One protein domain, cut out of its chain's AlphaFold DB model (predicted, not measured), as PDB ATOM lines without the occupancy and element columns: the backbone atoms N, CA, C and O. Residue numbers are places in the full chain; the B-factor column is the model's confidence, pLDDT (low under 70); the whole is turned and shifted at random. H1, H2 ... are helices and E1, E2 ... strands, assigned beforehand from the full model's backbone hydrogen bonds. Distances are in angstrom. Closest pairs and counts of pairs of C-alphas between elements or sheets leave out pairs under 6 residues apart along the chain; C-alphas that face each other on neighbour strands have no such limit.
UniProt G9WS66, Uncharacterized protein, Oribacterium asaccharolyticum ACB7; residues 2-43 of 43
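AT A GLANCE: This is residues 2 to 43 of the 43 residues of an uncharacterized protein of Oribacterium asaccharolyticum ACB7 (UniProt G9WS66). A two-stranded hairpin, E1 and E2, makes a narrow ribbon, and the short helix H1 leads away from the end of it where E1 begins and E2 ends; the long loop of residues 2 to 13 lies at that same end, reaching out to the other side. The turn of the hairpin, in residues 18 to 23, and residues 38 to 43, of which 38 to 40 belong to H1, stick out free. The printed part has 42 residues, with two named strands and one named helix in the order E1, E2, H1; the sheet E1 - E2 is antiparallel and the class is mixed, helices and strands. The whole is loose, with a radius of gyration of the C-alphas of 11.8 A, and flat, spanning 34 by 26 by 13 A.

IN THESE COORDINATES: Find C-alpha 14 at (7.164, -10.875, 21.350); from there strand E1, residues 14 to 18, runs 13.2 A. Strand E2, residues 23 to 28, runs 15.8 A to C-alpha 28 at (10.814, -10.512, 17.885). Helix H1, residues 31 to 40, runs 14.4 A and ends at C-alpha 40, at (24.416, -9.893, 21.076).

HOW THE PARTS SIT: Look first at the hairpin of E1 and E2, whose directions stand at 153 degrees. N 16 and O 25 are within hydrogen-bond range at 2.8 A, and so are N 23 and O 18 at 2.9 A. The closest C-alphas of E2 and H1 are those of Ala 28 and Phe 34, 5.4 A apart. Those of E1 and H1 are Ile 14 and Leu 31, 6.8 A apart. In H1 every O i to N i+4 pair is within hydrogen-bond range.

THE WHOLE: The two C-alphas farthest apart are those of Lys 7 and Asp 43, at 36.0 A. The printed part has no cut, and the links E1 to E2 and E2 to H1 are tight. The mean pLDDT of the printed part is 95.0; look to residue 43, the chain's last, for the one value under 70.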
ATOM      1  N   ASP A   2       2.568 -12.760  22.556       96.69
ATOM      2  CA  ASP A   2       1.253 -12.714  21.948       96.69
ATOM      3  C   ASP A   2       0.850 -14.115  21.476       96.69
ATOM      4  O   ASP A   2       1.572 -14.755  20.714       96.69
ATOM      5  N   PHE A   3      -0.278 -14.603  21.990       96.38
ATOM      6  CA  PHE A   3      -0.833 -15.926  21.687       96.38
ATOM      7  C   PHE A   3      -2.146 -15.849  20.899       96.38
ATOM      8  O   PHE A   3      -2.717 -16.889  20.585       96.38
ATOM      9  N   ASP A   4      -2.626 -14.645  20.590       96.38
ATOM     10  CA  ASP A   4      -3.807 -14.424  19.753       96.38
ATOM     11  C   ASP A   4      -3.500 -13.316  18.734       96.38
ATOM     12  O   ASP A   4      -4.124 -12.251  18.751       96.38
ATOM     13  N   PRO A   5      -2.476 -13.528  17.883       95.69
ATOM     14  CA  PRO A   5      -2.118 -12.553  16.872       95.69
ATOM     15  C   PRO A   5      -3.249 -12.396  15.857       95.69
ATOM     16  O   PRO A   5      -4.037 -13.312  15.596       95.69
ATOM     17  N   ASP A   6      -3.278 -11.241  15.203       92.69
ATOM     18  CA  ASP A   6      -4.100 -11.073  14.016       92.69
ATOM     19  C   ASP A   6      -3.563 -11.898  12.825       92.69
ATOM     20  O   ASP A   6      -2.638 -12.704  12.936       92.69
ATOM     21  N   LYS A   7      -4.161 -11.712  11.643       90.38
ATOM     22  CA  LYS A   7      -3.779 -12.465  10.437       90.38
ATOM     23  C   LYS A   7      -2.351 -12.192   9.958       90.38
ATOM     24  O   LYS A   7      -1.846 -12.982   9.160       90.38
ATOM     25  N   GLU A   8      -1.756 -11.071  10.351       90.81
ATOM     26  CA  GLU A   8      -0.409 -10.670   9.938       90.81
ATOM     27  C   GLU A   8       0.645 -11.089  10.974       90.81
ATOM     28  O   GLU A   8       1.804 -11.302  10.614       90.81
ATOM     29  N   GLY A   9       0.242 -11.260  12.237       90.94
ATOM     30  CA  GLY A   9       1.101 -11.719  13.320       90.94
ATOM     31  C   GLY A   9       1.345 -13.232  13.357       90.94
ATOM     32  O   GLY A   9       0.727 -14.037  12.655       90.94
ATOM     33  N   LYS A  10       2.283 -13.633  14.219       94.75
ATOM     34  CA  LYS A  10       2.659 -15.035  14.444       94.75
ATOM     35  C   LYS A  10       2.458 -15.426  15.903       94.75
ATOM     36  O   LYS A  10       2.856 -14.693  16.800       94.75
ATOM     37  N   GLU A  11       1.887 -16.605  16.143       96.62
ATOM     38  CA  GLU A  11       1.678 -17.100  17.506       96.62
ATOM     39  C   GLU A  11       3.025 -17.238  18.230       96.62
ATOM     40  O   GLU A  11       3.986 -17.800  17.694       96.62
ATOM     41  N   GLY A  12       3.098 -16.702  19.445       96.75
ATOM     42  CA  GLY A  12       4.308 -16.675  20.257       96.75
ATOM     43  C   GLY A  12       5.248 -15.503  19.963       96.75
ATOM     44  O   GLY A  12       6.312 -15.440  20.583       96.75
ATOM     45  N   GLN A  13       4.878 -14.568  19.078       97.88
ATOM     46  CA  GLN A  13       5.655 -13.348  18.851       97.88
ATOM     47  C   GLN A  13       5.792 -12.514  20.134       97.88
ATOM     48  O   GLN A  13       4.959 -12.544  21.050       97.88
ATOM     49  N   ILE A  14       6.880 -11.758  20.225       98.00
ATOM     50  CA  ILE A  14       7.164 -10.875  21.350       98.00
ATOM     51  C   ILE A  14       6.739  -9.467  20.961       98.00
ATOM     52  O   ILE A  14       7.295  -8.874  20.042       98.00
ATOM     53  N   LEU A  15       5.762  -8.936  21.689       96.62
ATOM     54  CA  LEU A  15       5.361  -7.537  21.630       96.62
ATOM     55  C   LEU A  15       5.748  -6.856  22.947       96.62
ATOM     56  O   LEU A  15       5.594  -7.448  24.023       96.62
ATOM     57  N   CYS A  16       6.224  -5.619  22.858       95.56
ATOM     58  CA  CYS A  16       6.485  -4.740  23.988       95.56
ATOM     59  C   CYS A  16       5.336  -3.749  24.133       95.56
ATOM     60  O   CYS A  16       4.975  -3.080  23.170       95.56
ATOM     61  N   TYR A  17       4.792  -3.642  25.342       95.31
ATOM     62  CA  TYR A  17       3.775  -2.655  25.673       95.31
ATOM     63  C   TYR A  17       4.390  -1.515  26.484       95.31
ATOM     64  O   TYR A  17       5.052  -1.755  27.497       95.31
ATOM     65  N   ILE A  18       4.172  -0.285  26.036       96.88
ATOM     66  CA  ILE A  18       4.634   0.943  26.673       96.88
ATOM     67  C   ILE A  18       3.401   1.656  27.218       96.88
ATOM     68  O   ILE A  18       2.592   2.147  26.445       96.88
ATOM     69  N   HIS A  19       3.264   1.732  28.541       95.50
ATOM     70  CA  HIS A  19       2.084   2.326  29.182       95.50
ATOM     71  C   HIS A  19       1.895   3.817  28.877       95.50
ATOM     72  O   HIS A  19       0.770   4.271  28.735       95.50
ATOM     73  N   ASP A  20       2.990   4.561  28.731       94.88
ATOM     74  CA  ASP A  20       2.992   5.993  28.438       94.88
ATOM     75  C   ASP A  20       4.052   6.231  27.351       94.88
ATOM     76  O   ASP A  20       5.246   6.241  27.675       94.88
ATOM     77  N   PRO A  21       3.670   6.337  26.062       94.19
ATOM     78  CA  PRO A  21       2.405   6.894  25.552       94.19
ATOM     79  C   PRO A  21       1.313   5.896  25.074       94.19
ATOM     80  O   PRO A  21       0.598   6.225  24.133       94.19
ATOM     81  N   ASP A  22       1.131   4.735  25.707       95.88
ATOM     82  CA  ASP A  22       0.188   3.672  25.286       95.88
ATOM     83  C   ASP A  22       0.487   3.140  23.870       95.88
ATOM     84  O   ASP A  22      -0.207   3.419  22.891       95.88
ATOM     85  N   GLU A  23       1.583   2.389  23.753       97.00
ATOM     86  CA  GLU A  23       2.106   1.884  22.482       97.00
ATOM     87  C   GLU A  23       2.417   0.385  22.557       97.00
ATOM     88  O   GLU A  23       2.908  -0.117  23.568       97.00
ATOM     89  N   VAL A  24       2.158  -0.339  21.465       94.38
ATOM     90  CA  VAL A  24       2.558  -1.741  21.290       94.38
ATOM     91  C   VAL A  24       3.558  -1.823  20.141       94.38
ATOM     92  O   VAL A  24       3.249  -1.421  19.022       94.38
ATOM     93  N   ILE A  25       4.742  -2.370  20.409       95.31
ATOM     94  CA  ILE A  25       5.841  -2.486  19.443       95.31
ATOM     95  C   ILE A  25       6.184  -3.960  19.241       95.31
ATOM     96  O   ILE A  25       6.292  -4.717  20.206       95.31
ATOM     97  N   TYR A  26       6.392  -4.372  17.991       96.00
ATOM     98  CA  TYR A  26       6.950  -5.687  17.683       96.00
ATOM     99  C   TYR A  26       8.424  -5.756  18.093       96.00
ATOM    100  O   TYR A  26       9.215  -4.906  17.690       96.00
ATOM    101  N   ALA A  27       8.791  -6.779  18.864       96.00
ATOM    102  CA  ALA A  27      10.161  -6.987  19.318       96.00
ATOM    103  C   ALA A  27      10.847  -8.146  18.587       96.00
ATOM    104  O   ALA A  27      11.944  -7.960  18.084       96.00
ATOM    105  N   ALA A  28      10.217  -9.324  18.509       97.50
ATOM    106  CA  ALA A  28      10.814 -10.512  17.885       97.50
ATOM    107  C   ALA A  28       9.750 -11.554  17.506       97.50
ATOM    108  O   ALA A  28       8.643 -11.547  18.055       97.50
ATOM    109  N   ALA A  29      10.086 -12.517  16.641       96.31
ATOM    110  CA  ALA A  29       9.141 -13.544  16.192       96.31
ATOM    111  C   ALA A  29       8.936 -14.658  17.232       96.31
ATOM    112  O   ALA A  29       8.056 -15.505  17.066       96.31
ATOM    113  N   GLY A  30       9.755 -14.684  18.287       97.31
ATOM    114  CA  GLY A  30       9.651 -15.621  19.398       97.31
ATOM    115  C   GLY A  30      10.698 -15.372  20.480       97.31
ATOM    116  O   GLY A  30      11.597 -14.548  20.330       97.31
ATOM    117  N   LEU A  31      10.587 -16.109  21.588       97.12
ATOM    118  CA  LEU A  31      11.450 -15.910  22.758       97.12
ATOM    119  C   LEU A  31      12.929 -16.198  22.479       97.12
ATOM    120  O   LEU A  31      13.778 -15.471  22.978       97.12
ATOM    121  N   SER A  32      13.236 -17.247  21.711       97.00
ATOM    122  CA  SER A  32      14.627 -17.612  21.420       97.00
ATOM    123  C   SER A  32      15.353 -16.504  20.660       97.00
ATOM    124  O   SER A  32      16.422 -16.091  21.085       97.00
ATOM    125  N   GLU A  33      14.731 -15.970  19.604       97.56
ATOM    126  CA  GLU A  33      15.271 -14.846  18.826       97.56
ATOM    127  C   GLU A  33      15.477 -13.610  19.707       97.56
ATOM    128  O   GLU A  33      16.558 -13.036  19.713       97.56
ATOM    129  N   PHE A  34      14.485 -13.264  20.535       96.94
ATOM    130  CA  PHE A  34      14.592 -12.128  21.452       96.94
ATOM    131  C   PHE A  34      15.763 -12.263  22.441       96.94
ATOM    132  O   PHE A  34      16.472 -11.297  22.712       96.94
ATOM    133  N   VAL A  35      15.979 -13.462  22.995       97.06
ATOM    134  CA  VAL A  35      17.105 -13.723  23.905       97.06
ATOM    135  C   VAL A  35      18.438 -13.649  23.161       97.06
ATOM    136  O   VAL A  35      19.373 -13.043  23.679       97.06
ATOM    137  N   ASP A  36      18.523 -14.223  21.961       97.38
ATOM    138  CA  ASP A  36      19.733 -14.180  21.137       97.38
ATOM    139  C   ASP A  36      20.122 -12.733  20.789       97.38
ATOM    140  O   ASP A  36      21.297 -12.376  20.878       97.38
ATOM    141  N   GLU A  37      19.149 -11.881  20.457       95.75
ATOM    142  CA  GLU A  37      19.369 -10.453  20.206       95.75
ATOM    143  C   GLU A  37      19.874  -9.718  21.451       95.75
ATOM    144  O   GLU A  37      20.849  -8.973  21.366       95.75
ATOM    145  N   ILE A  38      19.280  -9.959  22.628       95.69
ATOM    146  CA  ILE A  38      19.765  -9.370  23.887       95.69
ATOM    147  C   ILE A  38      21.215  -9.778  24.144       95.69
ATOM    148  O   ILE A  38      22.037  -8.927  24.477       95.69
ATOM    149  N   LEU A  39      21.543 -11.061  23.982       96.88
ATOM    150  CA  LEU A  39      22.899 -11.555  24.211       96.88
ATOM    151  C   LEU A  39      23.917 -10.879  23.284       96.88
ATOM    152  O   LEU A  39      24.987 -10.511  23.754       96.88
ATOM    153  N   GLN A  40      23.561 -10.625  22.021       95.94
ATOM    154  CA  GLN A  40      24.416  -9.893  21.076       95.94
ATOM    155  C   GLN A  40      24.669  -8.432  21.475       95.94
ATOM    156  O   GLN A  40      25.661  -7.853  21.045       95.94
ATOM    157  N   THR A  41      23.795  -7.815  22.279       94.44
ATOM    158  CA  THR A  41      23.995  -6.431  22.754       94.44
ATOM    159  C   THR A  41      24.916  -6.312  23.969       94.44
ATOM    160  O   THR A  41      25.265  -5.196  24.353       94.44
ATOM    161  N   LEU A  42      25.267  -7.434  24.606       91.69
ATOM    162  CA  LEU A  42      26.109  -7.468  25.806       91.69
ATOM    163  C   LEU A  42      27.608  -7.634  25.497       91.69
ATOM    164  O   LEU A  42      28.413  -7.510  26.423       91.69
ATOM    165  N   ASP A  43      27.958  -7.902  24.236       67.94
ATOM    166  CA  ASP A  43      29.330  -7.956  23.707       67.94
ATOM    167  C   ASP A  43      29.850  -6.563  23.295       67.94
ATOM    168  O   ASP A  43      31.068  -6.311  23.475       67.94
TER     169      ASP A  43